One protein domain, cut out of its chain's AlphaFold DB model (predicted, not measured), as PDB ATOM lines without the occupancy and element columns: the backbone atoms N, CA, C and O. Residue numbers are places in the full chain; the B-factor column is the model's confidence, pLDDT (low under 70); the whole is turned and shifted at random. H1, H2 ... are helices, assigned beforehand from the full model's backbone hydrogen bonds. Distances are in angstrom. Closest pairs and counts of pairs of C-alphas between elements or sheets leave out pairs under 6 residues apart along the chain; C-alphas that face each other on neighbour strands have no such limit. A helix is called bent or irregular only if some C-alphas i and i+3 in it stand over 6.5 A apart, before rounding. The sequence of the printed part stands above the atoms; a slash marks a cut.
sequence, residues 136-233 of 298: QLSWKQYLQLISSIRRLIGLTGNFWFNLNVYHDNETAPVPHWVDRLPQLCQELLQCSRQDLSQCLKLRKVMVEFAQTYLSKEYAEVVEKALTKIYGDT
ATOM      1  N   GLN A 136      -7.726 -56.916 -17.244       96.62
ATOM      2  CA  GLN A 136      -6.539 -57.726 -16.999       96.62
ATOM      3  C   GLN A 136      -5.864 -58.059 -18.336       96.62
ATOM      4  O   GLN A 136      -6.515 -58.518 -19.276       96.62
ATOM      5  N   LEU A 137      -4.551 -57.846 -18.420       97.19
ATOM      6  CA  LEU A 137      -3.775 -58.018 -19.647       97.19
ATOM      7  C   LEU A 137      -2.702 -59.089 -19.456       97.19
ATOM      8  O   LEU A 137      -2.058 -59.169 -18.413       97.19
ATOM      9  N   SER A 138      -2.435 -59.890 -20.485       97.31
ATOM     10  CA  SER A 138      -1.155 -60.609 -20.541       97.31
ATOM     11  C   SER A 138       0.007 -59.614 -20.650       97.31
ATOM     12  O   SER A 138      -0.167 -58.497 -21.143       97.31
ATOM     13  N   TRP A 139       1.219 -60.029 -20.262       97.25
ATOM     14  CA  TRP A 139       2.415 -59.185 -20.403       97.25
ATOM     15  C   TRP A 139       2.614 -58.695 -21.845       97.25
ATOM     16  O   TRP A 139       2.879 -57.520 -22.073       97.25
ATOM     17  N   LYS A 140       2.378 -59.563 -22.837       95.88
ATOM     18  CA  LYS A 140       2.463 -59.208 -24.259       95.88
ATOM     19  C   LYS A 140       1.454 -58.125 -24.655       95.88
ATOM     20  O   LYS A 140       1.832 -57.166 -25.316       95.88
ATOM     21  N   GLN A 141       0.189 -58.267 -24.254       96.06
ATOM     22  CA  GLN A 141      -0.847 -57.261 -24.532       96.06
ATOM     23  C   GLN A 141      -0.513 -55.921 -23.878       96.06
ATOM     24  O   GLN A 141      -0.678 -54.873 -24.497       96.06
ATOM     25  N   TYR A 142      -0.010 -55.962 -22.646       97.44
ATOM     26  CA  TYR A 142       0.447 -54.772 -21.949       97.44
ATOM     27  C   TYR A 142       1.603 -54.081 -22.685       97.44
ATOM     28  O   TYR A 142       1.535 -52.877 -22.911       97.44
ATOM     29  N   LEU A 143       2.626 -54.829 -23.117       96.44
ATOM     30  CA  LEU A 143       3.754 -54.272 -23.870       96.44
ATOM     31  C   LEU A 143       3.310 -53.609 -25.182       96.44
ATOM     32  O   LEU A 143       3.804 -52.541 -25.539       96.44
ATOM     33  N   GLN A 144       2.351 -54.215 -25.883       93.94
ATOM     34  CA  GLN A 144       1.759 -53.632 -27.087       93.94
ATOM     35  C   GLN A 144       1.039 -52.312 -26.775       93.94
ATOM     36  O   GLN A 144       1.265 -51.309 -27.448       93.94
ATOM     37  N   LEU A 145       0.225 -52.293 -25.716       94.94
ATOM     38  CA  LEU A 145      -0.497 -51.103 -25.275       94.94
ATOM     39  C   LEU A 145       0.453 -49.975 -24.847       94.94
ATOM     40  O   LEU A 145       0.327 -48.853 -25.334       94.94
ATOM     41  N   ILE A 146       1.412 -50.255 -23.957       94.75
ATOM     42  CA  ILE A 146       2.305 -49.223 -23.419       94.75
ATOM     43  C   ILE A 146       3.234 -48.661 -24.499       94.75
ATOM     44  O   ILE A 146       3.515 -47.466 -24.493       94.75
ATOM     45  N   SER A 147       3.639 -49.476 -25.477       92.19
ATOM     46  CA  SER A 147       4.393 -49.010 -26.646       92.19
ATOM     47  C   SER A 147       3.586 -48.011 -27.484       92.19
ATOM     48  O   SER A 147       4.082 -46.927 -27.799       92.19
ATOM     49  N   SER A 148       2.312 -48.310 -27.770       90.94
ATOM     50  CA  SER A 148       1.413 -47.380 -28.469       90.94
ATOM     51  C   SER A 148       1.209 -46.077 -27.693       90.94
ATOM     52  O   SER A 148       1.292 -44.995 -28.275       90.94
ATOM     53  N   ILE A 149       1.011 -46.166 -26.373       92.31
ATOM     54  CA  ILE A 149       0.883 -44.994 -25.494       92.31
ATOM     55  C   ILE A 149       2.160 -44.150 -25.534       92.31
ATOM     56  O   ILE A 149       2.085 -42.939 -25.725       92.31
ATOM     57  N   ARG A 150       3.346 -44.761 -25.425       90.69
ATOM     58  CA  ARG A 150       4.616 -44.024 -25.510       90.69
ATOM     59  C   ARG A 150       4.831 -43.379 -26.868       90.69
ATOM     60  O   ARG A 150       5.339 -42.266 -26.914       90.69
ATOM     61  N   ARG A 151       4.444 -44.034 -27.966       88.44
ATOM     62  CA  ARG A 151       4.522 -43.435 -29.306       88.44
ATOM     63  C   ARG A 151       3.657 -42.178 -29.390       88.44
ATOM     64  O   ARG A 151       4.117 -41.170 -29.917       88.44
ATOM     65  N   LEU A 152       2.443 -42.222 -28.841       88.31
ATOM     66  CA  LEU A 152       1.560 -41.061 -28.769       88.31
ATOM     67  C   LEU A 152       2.166 -39.949 -27.902       88.31
ATOM     68  O   LEU A 152       2.272 -38.813 -28.360       88.31
ATOM     69  N   ILE A 153       2.616 -40.276 -26.688       90.81
ATOM     70  CA  ILE A 153       3.263 -39.329 -25.766       90.81
ATOM     71  C   ILE A 153       4.525 -38.724 -26.395       90.81
ATOM     72  O   ILE A 153       4.748 -37.528 -26.286       90.81
ATOM     73  N   GLY A 154       5.325 -39.499 -27.126       89.81
ATOM     74  CA  GLY A 154       6.509 -38.991 -27.824       89.81
ATOM     75  C   GLY A 154       6.190 -37.963 -28.915       89.81
ATOM     76  O   GLY A 154       7.042 -37.144 -29.250       89.81
ATOM     77  N   LEU A 155       4.970 -37.980 -29.460       89.69
ATOM     78  CA  LEU A 155       4.507 -37.025 -30.473       89.69
ATOM     79  C   LEU A 155       3.772 -35.816 -29.886       89.69
ATOM     80  O   LEU A 155       3.729 -34.772 -30.528       89.69
ATOM     81  N   THR A 156       3.186 -35.965 -28.700       90.69
ATOM     82  CA  THR A 156       2.277 -34.975 -28.093       90.69
ATOM     83  C   THR A 156       2.842 -34.338 -26.820       90.69
ATOM     84  O   THR A 156       2.432 -33.250 -26.438       90.69
ATOM     85  N   GLY A 157       3.831 -34.962 -26.184       89.06
ATOM     86  CA  GLY A 157       4.420 -34.550 -24.913       89.06
ATOM     87  C   GLY A 157       3.786 -35.229 -23.693       89.06
ATOM     88  O   GLY A 157       2.804 -35.962 -23.781       89.06
ATOM     89  N   ASN A 158       4.352 -34.964 -22.513       85.62
ATOM     90  CA  ASN A 158       3.954 -35.592 -21.242       85.62
ATOM     91  C   ASN A 158       2.709 -34.958 -20.588       85.62
ATOM     92  O   ASN A 158       2.381 -35.289 -19.449       85.62
ATOM     93  N   PHE A 159       2.010 -34.041 -21.267       87.81
ATOM     94  CA  PHE A 159       0.875 -33.327 -20.673       87.81
ATOM     95  C   PHE A 159      -0.289 -34.253 -20.297       87.81
ATOM     96  O   PHE A 159      -1.072 -33.900 -19.425       87.81
ATOM     97  N   TRP A 160      -0.376 -35.449 -20.892       89.00
ATOM     98  CA  TRP A 160      -1.405 -36.447 -20.579       89.00
ATOM     99  C   TRP A 160      -1.481 -36.807 -19.090       89.00
ATOM    100  O   TRP A 160      -2.530 -37.233 -18.613       89.00
ATOM    101  N   PHE A 161      -0.394 -36.620 -18.341       83.19
ATOM    102  CA  PHE A 161      -0.350 -36.877 -16.902       83.19
ATOM    103  C   PHE A 161      -0.779 -35.674 -16.041       83.19
ATOM    104  O   PHE A 161      -0.974 -35.820 -14.836       83.19
ATOM    105  N   ASN A 162      -0.931 -34.487 -16.632       81.25
ATOM    106  CA  ASN A 162      -1.363 -33.280 -15.938       81.25
ATOM    107  C   ASN A 162      -2.893 -33.180 -15.954       81.25
ATOM    108  O   ASN A 162      -3.484 -32.808 -16.960       81.25
ATOM    109  N   LEU A 163      -3.537 -33.444 -14.817       82.50
ATOM    110  CA  LEU A 163      -5.000 -33.418 -14.704       82.50
ATOM    111  C   LEU A 163      -5.628 -32.046 -15.025       82.50
ATOM    112  O   LEU A 163      -6.796 -31.989 -15.393       82.50
ATOM    113  N   ASN A 164      -4.863 -30.952 -14.939       84.06
ATOM    114  CA  ASN A 164      -5.370 -29.598 -15.186       84.06
ATOM    115  C   ASN A 164      -5.618 -29.292 -16.672       84.06
ATOM    116  O   ASN A 164      -6.226 -28.272 -16.982       84.06
ATOM    117  N   VAL A 165      -5.136 -30.132 -17.594       88.88
ATOM    118  CA  VAL A 165      -5.363 -29.937 -19.039       88.88
ATOM    119  C   VAL A 165      -6.726 -30.465 -19.493       88.88
ATOM    120  O   VAL A 165      -7.158 -30.140 -20.602       88.88
ATOM    121  N   TYR A 166      -7.388 -31.251 -18.636       90.94
ATOM    122  CA  TYR A 166      -8.678 -31.875 -18.895       90.94
ATOM    123  C   TYR A 166      -9.830 -31.058 -18.312       90.94
ATOM    124  O   TYR A 166      -9.703 -30.406 -17.275       90.94
ATOM    125  N   HIS A 167     -10.990 -31.152 -18.948       91.69
ATOM    126  CA  HIS A 167     -12.242 -30.601 -18.451       91.69
ATOM    127  C   HIS A 167     -13.406 -31.552 -18.747       91.69
ATOM    128  O   HIS A 167     -13.335 -32.379 -19.651       91.69
ATOM    129  N   ASP A 168     -14.473 -31.441 -17.955       91.44
ATOM    130  CA  ASP A 168     -15.725 -32.148 -18.230       91.44
ATOM    131  C   ASP A 168     -16.567 -31.318 -19.192       91.44
ATOM    132  O   ASP A 168     -16.500 -30.084 -19.182       91.44
ATOM    133  N   ASN A 169     -17.394 -31.993 -19.980       90.06
ATOM    134  CA  ASN A 169     -18.312 -31.358 -20.905       90.06
ATOM    135  C   ASN A 169     -19.724 -31.896 -20.677       90.06
ATOM    136  O   ASN A 169     -20.108 -32.929 -21.211       90.06
ATOM    137  N   GLU A 170     -20.519 -31.148 -19.916       91.12
ATOM    138  CA  GLU A 170     -21.892 -31.502 -19.529       91.12
ATOM    139  C   GLU A 170     -22.847 -31.695 -20.718       91.12
ATOM    140  O   GLU A 170     -23.913 -32.283 -20.563       91.12
ATOM    141  N   THR A 171     -22.489 -31.185 -21.900       91.12
ATOM    142  CA  THR A 171     -23.287 -31.340 -23.125       91.12
ATOM    143  C   THR A 171     -22.899 -32.576 -23.938       91.12
ATOM    144  O   THR A 171     -23.628 -32.963 -24.850       91.12
ATOM    145  N   ALA A 172     -21.770 -33.211 -23.616       90.50
ATOM    146  CA  ALA A 172     -21.317 -34.416 -24.293       90.50
ATOM    147  C   ALA A 172     -22.138 -35.645 -23.848       90.50
ATOM    148  O   ALA A 172     -22.562 -35.719 -22.695       90.50
ATOM    149  N   PRO A 173     -22.290 -36.674 -24.711       90.06
ATOM    150  CA  PRO A 173     -22.977 -37.920 -24.345       90.06
ATOM    151  C   PRO A 173     -22.386 -38.626 -23.117       90.06
ATOM    152  O   PRO A 173     -23.083 -39.355 -22.418       90.06
ATOM    153  N   VAL A 174     -21.092 -38.419 -22.869       90.56
ATOM    154  CA  VAL A 174     -20.395 -38.857 -21.658       90.56
ATOM    155  C   VAL A 174     -19.801 -37.604 -21.015       90.56
ATOM    156  O   VAL A 174     -18.808 -37.092 -21.529       90.56
ATOM    157  N   PRO A 175     -20.399 -37.064 -19.944       88.88
ATOM    158  CA  PRO A 175     -19.998 -35.758 -19.429       88.88
ATOM    159  C   PRO A 175     -18.565 -35.693 -18.898       88.88
ATOM    160  O   PRO A 175     -17.858 -34.711 -19.133       88.88
ATOM    161  N   HIS A 176     -18.120 -36.745 -18.211       90.62
ATOM    162  CA  HIS A 176     -16.831 -36.743 -17.533       90.62
ATOM    163  C   HIS A 176     -15.729 -37.365 -18.385       90.62
ATOM    164  O   HIS A 176     -15.867 -38.473 -18.906       90.62
ATOM    165  N   TRP A 177     -14.591 -36.680 -18.485       91.62
ATOM    166  CA  TRP A 177     -13.479 -37.127 -19.334       91.62
ATOM    167  C   TRP A 177     -12.902 -38.478 -18.883       91.62
ATOM    168  O   TRP A 177     -12.559 -39.326 -19.707       91.62
ATOM    169  N   VAL A 178     -12.845 -38.708 -17.566       90.25
ATOM    170  CA  VAL A 178     -12.364 -39.963 -16.964       90.25
ATOM    171  C   VAL A 178     -13.170 -41.174 -17.431       90.25
ATOM    172  O   VAL A 178     -12.599 -42.246 -17.619       90.25
ATOM    173  N   ASP A 179     -14.469 -41.005 -17.692       91.69
ATOM    174  CA  ASP A 179     -15.348 -42.082 -18.163       91.69
ATOM    175  C   ASP A 179     -15.056 -42.506 -19.610       91.69
ATOM    176  O   ASP A 179     -15.484 -43.575 -20.049       91.69
ATOM    177  N   ARG A 180     -14.290 -41.707 -20.363       93.12
ATOM    178  CA  ARG A 180     -13.876 -42.035 -21.737       93.12
ATOM    179  C   ARG A 180     -12.545 -42.767 -21.821       93.12
ATOM    180  O   ARG A 180     -12.258 -43.369 -22.859       93.12
ATOM    181  N   LEU A 181     -11.755 -42.784 -20.750       93.56
ATOM    182  CA  LEU A 181     -10.457 -43.458 -20.748       93.56
ATOM    183  C   LEU A 181     -10.546 -44.971 -21.034       93.56
ATOM    184  O   LEU A 181      -9.737 -45.449 -21.832       93.56
ATOM    185  N   PRO A 182     -11.533 -45.732 -20.510       94.75
ATOM    186  CA  PRO A 182     -11.668 -47.151 -20.844       94.75
ATOM    187  C   PRO A 182     -11.864 -47.415 -22.341       94.75
ATOM    188  O   PRO A 182     -11.278 -48.357 -22.882       94.75
ATOM    189  N   GLN A 183     -12.640 -46.565 -23.028       94.94
ATOM    190  CA  GLN A 183     -12.824 -46.654 -24.478       94.94
ATOM    191  C   GLN A 183     -11.500 -46.396 -25.203       94.94
ATOM    192  O   GLN A 183     -11.136 -47.153 -26.099       94.94
ATOM    193  N   LEU A 184     -10.748 -45.374 -24.782       93.94
ATOM    194  CA  LEU A 184      -9.419 -45.098 -25.326       93.94
ATOM    195  C   LEU A 184      -8.464 -46.280 -25.143       93.94
ATOM    196  O   LEU A 184      -7.808 -46.670 -26.110       93.94
ATOM    197  N   CYS A 185      -8.408 -46.894 -23.951       95.31
ATOM    198  CA  CYS A 185      -7.579 -48.086 -23.759       95.31
ATOM    199  C   CYS A 185      -8.001 -49.213 -24.703       95.31
ATOM    200  O   CYS A 185      -7.150 -49.845 -25.328       95.31
ATOM    201  N   GLN A 186      -9.306 -49.468 -24.819       94.69
ATOM    202  CA  GLN A 186      -9.822 -50.531 -25.670       94.69
ATOM    203  C   GLN A 186      -9.417 -50.331 -27.135       94.69
ATOM    204  O   GLN A 186      -8.913 -51.268 -27.755       94.69
ATOM    205  N   GLU A 187      -9.595 -49.129 -27.681       94.38
ATOM    206  CA  GLU A 187      -9.232 -48.835 -29.070       94.38
ATOM    207  C   GLU A 187      -7.713 -48.877 -29.285       94.38
ATOM    208  O   GLU A 187      -7.251 -49.434 -30.281       94.38
ATOM    209  N   LEU A 188      -6.916 -48.380 -28.331       92.94
ATOM    210  CA  LEU A 188      -5.454 -48.501 -28.375       92.94
ATOM    211  C   LEU A 188      -5.014 -49.963 -28.358       92.94
ATOM    212  O   LEU A 188      -4.133 -50.351 -29.124       92.94
ATOM    213  N   LEU A 189      -5.633 -50.793 -27.521       92.38
ATOM    214  CA  LEU A 189      -5.316 -52.211 -27.417       92.38
ATOM    215  C   LEU A 189      -5.697 -52.967 -28.696       92.38
ATOM    216  O   LEU A 189      -4.907 -53.779 -29.179       92.38
ATOM    217  N   GLN A 190      -6.873 -52.695 -29.266       90.69
ATOM    218  CA  GLN A 190      -7.297 -53.279 -30.543       90.69
ATOM    219  C   GLN A 190      -6.346 -52.876 -31.673       90.69
ATOM    220  O   GLN A 190      -5.882 -53.734 -32.426       90.69
ATOM    221  N   CYS A 191      -5.993 -51.594 -31.724       90.06
ATOM    222  CA  CYS A 191      -5.097 -51.044 -32.726       90.06
ATOM    223  C   CYS A 191      -3.640 -51.495 -32.562       90.06
ATOM    224  O   CYS A 191      -2.930 -51.645 -33.548       90.06
ATOM    225  N   SER A 192      -3.179 -51.789 -31.342       83.44
ATOM    226  CA  SER A 192      -1.787 -52.190 -31.066       83.44
ATOM    227  C   SER A 192      -1.335 -53.480 -31.775       83.44
ATOM    228  O   SER A 192      -0.156 -53.834 -31.755       83.44
ATOM    229  N   ARG A 193      -2.275 -54.199 -32.399       77.62
ATOM    230  CA  ARG A 193      -2.040 -55.391 -33.225       77.62
ATOM    231  C   ARG A 193      -1.851 -55.076 -34.715       77.62
ATOM    232  O   ARG A 193      -1.560 -55.993 -35.477       77.62
ATOM    233  N   GLN A 194      -2.058 -53.829 -35.121       78.81
ATOM    234  CA  GLN A 194      -2.035 -53.334 -36.496       78.81
ATOM    235  C   GLN A 194      -1.105 -52.115 -36.598       78.81
ATOM    236  O   GLN A 194      -0.581 -51.629 -35.593       78.81
ATOM    237  N   ASP A 195      -0.876 -51.618 -37.814       76.81
ATOM    238  CA  ASP A 195      -0.234 -50.316 -37.988       76.81
ATOM    239  C   ASP A 195      -1.177 -49.219 -37.471       76.81
ATOM    240  O   ASP A 195      -2.343 -49.164 -37.860       76.81
ATOM    241  N   LEU A 196      -0.660 -48.335 -36.609       76.56
ATOM    242  CA  LEU A 196      -1.414 -47.231 -36.015       76.56
ATOM    243  C   LEU A 196      -2.130 -46.390 -37.082       76.56
ATOM    244  O   LEU A 196      -3.262 -45.983 -36.848       76.56
ATOM    245  N   SER A 197      -1.512 -46.200 -38.255       75.56
ATOM    246  CA  SER A 197      -2.069 -45.447 -39.393       75.56
ATOM    247  C   SER A 197      -3.349 -46.057 -39.983       75.56
ATOM    248  O   SER A 197      -4.149 -45.345 -40.585       75.56
ATOM    249  N   GLN A 198      -3.593 -47.352 -39.778       83.50
ATOM    250  CA  GLN A 198      -4.774 -48.061 -40.286       83.50
ATOM    251  C   GLN A 198      -5.947 -48.042 -39.294       83.50
ATOM    252  O   GLN A 198      -7.058 -48.462 -39.612       83.50
ATOM    253  N   CYS A 199      -5.732 -47.525 -38.085       88.62
ATOM    254  CA  CYS A 199      -6.723 -47.549 -37.018       88.62
ATOM    255  C   CYS A 199      -7.638 -46.320 -37.045       88.62
ATOM    256  O   CYS A 199      -7.610 -45.492 -36.131       88.62
ATOM    257  N   LEU A 200      -8.475 -46.210 -38.079       88.06
ATOM    258  CA  LEU A 200      -9.395 -45.075 -38.264       88.06
ATOM    259  C   LEU A 200     -10.341 -44.875 -37.071       88.06
ATOM    260  O   LEU A 200     -10.610 -43.747 -36.664       88.06
ATOM    261  N   LYS A 201     -10.797 -45.969 -36.449       90.81
ATOM    262  CA  LYS A 201     -11.652 -45.895 -35.258       90.81
ATOM    263  C   LYS A 201     -10.925 -45.278 -34.062       90.81
ATOM    264  O   LYS A 201     -11.481 -44.402 -33.405       90.81
ATOM    265  N   LEU A 202      -9.671 -45.674 -33.823       91.19
ATOM    266  CA  LEU A 202      -8.840 -45.065 -32.784       91.19
ATOM    267  C   LEU A 202      -8.634 -43.573 -33.063       91.19
ATOM    268  O   LEU A 202      -8.795 -42.771 -32.148       91.19
ATOM    269  N   ARG A 203      -8.342 -43.194 -34.316       91.56
ATOM    270  CA  ARG A 203      -8.227 -41.783 -34.704       91.56
ATOM    271  C   ARG A 203      -9.479 -41.003 -34.325       91.56
ATOM    272  O   ARG A 203      -9.362 -39.984 -33.658       91.56
ATOM    273  N   LYS A 204     -10.657 -41.490 -34.723       92.38
ATOM    274  CA  LYS A 204     -11.932 -40.827 -34.433       92.38
ATOM    275  C   LYS A 204     -12.132 -40.631 -32.930       92.38
ATOM    276  O   LYS A 204     -12.393 -39.517 -32.496       92.38
ATOM    277  N   VAL A 205     -11.924 -41.684 -32.135       94.00
ATOM    278  CA  VAL A 205     -12.064 -41.606 -30.672       94.00
ATOM    279  C   VAL A 205     -11.054 -40.627 -30.059       94.00
ATOM    280  O   VAL A 205     -11.412 -39.880 -29.155       94.00
ATOM    281  N   MET A 206      -9.816 -40.589 -30.558       93.62
ATOM    282  CA  MET A 206      -8.783 -39.660 -30.088       93.62
ATOM    283  C   MET A 206      -9.102 -38.197 -30.425       93.62
ATOM    284  O   MET A 206      -8.919 -37.340 -29.563       93.62
ATOM    285  N   VAL A 207      -9.581 -37.910 -31.643       93.56
ATOM    286  CA  VAL A 207      -9.997 -36.556 -32.060       93.56
ATOM    287  C   VAL A 207     -11.181 -36.089 -31.222       93.56
ATOM    288  O   VAL A 207     -11.112 -35.028 -30.609       93.56
ATOM    289  N   GLU A 208     -12.231 -36.910 -31.127       94.69
ATOM    290  CA  GLU A 208     -13.408 -36.594 -30.314       94.69
ATOM    291  C   GLU A 208     -13.017 -36.337 -28.858       94.69
ATOM    292  O   GLU A 208     -13.464 -35.361 -28.258       94.69
ATOM    293  N   PHE A 209     -12.153 -37.181 -28.285       96.06
ATOM    294  CA  PHE A 209     -11.687 -37.001 -26.916       96.06
ATOM    295  C   PHE A 209     -10.912 -35.688 -26.747       96.06
ATOM    296  O   PHE A 209     -11.175 -34.939 -25.806       96.06
ATOM    297  N   ALA A 210      -9.979 -35.396 -27.655       95.75
ATOM    298  CA  ALA A 210      -9.162 -34.191 -27.595       95.75
ATOM    299  C   ALA A 210     -10.022 -32.923 -27.667       95.75
ATOM    300  O   ALA A 210      -9.931 -32.072 -26.790       95.75
ATOM    301  N   GLN A 211     -10.910 -32.837 -28.654       95.12
ATOM    302  CA  GLN A 211     -11.777 -31.674 -28.851       95.12
ATOM    303  C   GLN A 211     -12.792 -31.486 -27.719       95.12
ATOM    304  O   GLN A 211     -13.138 -30.358 -27.378       95.12
ATOM    305  N   THR A 212     -13.279 -32.588 -27.141       95.81
ATOM    306  CA  THR A 212     -14.351 -32.540 -26.138       95.81
ATOM    307  C   THR A 212     -13.830 -32.278 -24.731       95.81
ATOM    308  O   THR A 212     -14.538 -31.642 -23.954       95.81
ATOM    309  N   TYR A 213     -12.639 -32.785 -24.385       95.88
ATOM    310  CA  TYR A 213     -12.171 -32.820 -22.995       95.88
ATOM    311  C   TYR A 213     -10.795 -32.198 -22.763       95.88
ATOM    312  O   TYR A 213     -10.426 -32.011 -21.604       95.88
ATOM    313  N   LEU A 214     -10.018 -31.856 -23.796       95.62
ATOM    314  CA  LEU A 214      -8.754 -31.135 -23.621       95.62
ATOM    315  C   LEU A 214      -8.942 -29.641 -23.840       95.62
ATOM    316  O   LEU A 214      -9.684 -29.201 -24.715       95.62
ATOM    317  N   SER A 215      -8.227 -28.837 -23.060       93.50
ATOM    318  CA  SER A 215      -8.108 -27.409 -23.362       93.50
ATOM    319  C   SER A 215      -7.571 -27.197 -24.784       93.50
ATOM    320  O   SER A 215      -6.749 -27.973 -25.275       93.50
ATOM    321  N   LYS A 216      -8.055 -26.137 -25.445       93.50
ATOM    322  CA  LYS A 216      -7.862 -25.890 -26.884       93.50
ATOM    323  C   LYS A 216      -6.410 -26.055 -27.348       93.50
ATOM    324  O   LYS A 216      -6.163 -26.742 -28.330       93.50
ATOM    325  N   GLU A 217      -5.464 -25.484 -26.605       94.50
ATOM    326  CA  GLU A 217      -4.025 -25.583 -26.886       94.50
ATOM    327  C   GLU A 217      -3.549 -27.040 -27.018       94.50
ATOM    328  O   GLU A 217      -2.824 -27.386 -27.947       94.50
ATOM    329  N   TYR A 218      -3.988 -27.924 -26.120       95.00
ATOM    330  CA  TYR A 218      -3.584 -29.328 -26.126       95.00
ATOM    331  C   TYR A 218      -4.367 -30.151 -27.146       95.00
ATOM    332  O   TYR A 218      -3.805 -31.083 -27.721       95.00
ATOM    333  N   ALA A 219      -5.628 -29.799 -27.413       95.19
ATOM    334  CA  ALA A 219      -6.397 -30.419 -28.485       95.19
ATOM    335  C   ALA A 219      -5.695 -30.240 -29.845       95.19
ATOM    336  O   ALA A 219      -5.483 -31.223 -30.555       95.19
ATOM    337  N   GLU A 220      -5.214 -29.028 -30.146       94.62
ATOM    338  CA  GLU A 220      -4.458 -28.720 -31.371       94.62
ATOM    339  C   GLU A 220      -3.151 -29.535 -31.477       94.62
ATOM    340  O   GLU A 220      -2.785 -30.018 -32.554       94.62
ATOM    341  N   VAL A 221      -2.450 -29.753 -30.354       94.69
ATOM    342  CA  VAL A 221      -1.251 -30.609 -30.308       94.69
ATOM    343  C   VAL A 221      -1.588 -32.059 -30.662       94.69
ATOM    344  O   VAL A 221      -0.854 -32.692 -31.431       94.69
ATOM    345  N   VAL A 222      -2.689 -32.595 -30.124       94.12
ATOM    346  CA  VAL A 222      -3.138 -33.961 -30.429       94.12
ATOM    347  C   VAL A 222      -3.530 -34.085 -31.893       94.12
ATOM    348  O   VAL A 222      -3.058 -35.004 -32.557       94.12
ATOM    349  N   GLU A 223      -4.327 -33.160 -32.420       92.06
ATOM    350  CA  GLU A 223      -4.747 -33.168 -33.824       92.06
ATOM    351  C   GLU A 223      -3.546 -33.184 -34.769       92.06
ATOM    352  O   GLU A 223      -3.437 -34.071 -35.617       92.06
ATOM    353  N   LYS A 224      -2.569 -32.298 -34.551       92.25
ATOM    354  CA  LYS A 224      -1.335 -32.261 -35.345       92.25
ATOM    355  C   LYS A 224      -0.550 -33.574 -35.276       92.25
ATOM    356  O   LYS A 224      -0.000 -34.029 -36.284       92.25
ATOM    357  N   ALA A 225      -0.477 -34.196 -34.098       91.38
ATOM    358  CA  ALA A 225       0.181 -35.489 -33.932       91.38
ATOM    359  C   ALA A 225      -0.564 -36.615 -34.665       91.38
ATOM    360  O   ALA A 225       0.076 -37.461 -35.292       91.38
ATOM    361  N   LEU A 226      -1.900 -36.612 -34.631       89.25
ATOM    362  CA  LEU A 226      -2.723 -37.573 -35.360       89.25
ATOM    363  C   LEU A 226      -2.566 -37.387 -36.872       89.25
ATOM    364  O   LEU A 226      -2.332 -38.372 -37.564       89.25
ATOM    365  N   THR A 227      -2.556 -36.162 -37.394       88.69
ATOM    366  CA  THR A 227      -2.277 -35.912 -38.819       88.69
ATOM    367  C   THR A 227      -0.926 -36.485 -39.246       88.69
ATOM    368  O   THR A 227      -0.811 -37.107 -40.297       88.69
ATOM    369  N   LYS A 228       0.104 -36.395 -38.396       87.19
ATOM    370  CA  LYS A 228       1.410 -37.014 -38.675       87.19
ATOM    371  C   LYS A 228       1.370 -38.550 -38.698       87.19
ATOM    372  O   LYS A 228       2.175 -39.165 -39.392       87.19
ATOM    373  N   ILE A 229       0.486 -39.176 -37.920       84.25
ATOM    374  CA  ILE A 229       0.331 -40.639 -37.860       84.25
ATOM    375  C   ILE A 229      -0.517 -41.159 -39.026       84.25
ATOM    376  O   ILE A 229      -0.178 -42.183 -39.614       84.25
ATOM    377  N   TYR A 230      -1.630 -40.487 -39.312       82.75
ATOM    378  CA  TYR A 230      -2.685 -40.965 -40.206       82.75
ATOM    379  C   TYR A 230      -2.658 -40.310 -41.598       82.75
ATOM    380  O   TYR A 230      -3.326 -40.800 -42.503       82.75
ATOM    381  N   GLY A 231      -1.894 -39.228 -41.778       77.38
ATOM    382  CA  GLY A 231      -1.886 -38.402 -42.985       77.38
ATOM    383  C   GLY A 231      -3.067 -37.424 -43.071       77.38
ATOM    384  O   GLY A 231      -4.025 -37.495 -42.294       77.38
ATOM    385  N   ASP A 232      -3.006 -36.521 -44.053       65.19
ATOM    386  CA  ASP A 232      -4.104 -35.614 -44.402       65.19
ATOM    387  C   ASP A 232      -5.221 -36.410 -45.090       65.19
ATOM    388  O   ASP A 232      -5.215 -36.616 -46.302       65.19
ATOM    389  N   THR A 233      -6.194 -36.895 -44.321       56.06
ATOM    390  CA  THR A 233      -7.399 -37.537 -44.878       56.06
ATOM    391  C   THR A 233      -8.631 -36.641 -44.803       56.06
ATOM    392  O   THR A 233      -9.744 -37.155 -44.763       56.06
TER     393      THR A 233
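AT A GLANCE: This is residues 136 to 233 of the 298 residues of an uncharacterized protein of Pocillopora damicornis (UniProt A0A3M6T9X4). Helices H3, H4 and H5 lie side by side, alternating in direction, and H1 crosses steeply from H3 to H5. Short H2 follows H1. The printed part has 98 residues, five named helices, H1 to H5, and no named strand: all helix. It is compact, with a radius of gyration of the C-alphas of 13.2 A, and spans 36 by 33 by 24 A.

HOW THE PARTS SIT: H1, residues 139 to 156, touches H3, residues 177 to 191, at 67 degrees, a steep tilt; closest C-alphas Leu 145 and Leu 189, 5.4 A. H1 touches H5, residues 216 to 230, with residues 152 to 156 alone; closest C-alphas Leu 155 and Ala 225, 5.7 A. H2, residues 158 to 161, is near H1. H4, residues 200 to 213, forms hairpins with H3, at 17 degrees, and H5, at 8 degrees. Every O i to N i+4 pair is within hydrogen-bond range in H1, H4 and H5, and 8 of 11 in H3.

IN THESE COORDINATES: H1 runs 25.4 A from C-alpha 139 (2.415, -59.185, -20.403). H5 ends at C-alpha 230 (-2.685, -40.965, -40.206). H3 is only just irregular: C-alphas 179 and 182 are 6.8 A apart.

THE WHOLE: The printed part has no cut. The link H2 to H3 is long. Residues 232 to 233 have pLDDT under 70.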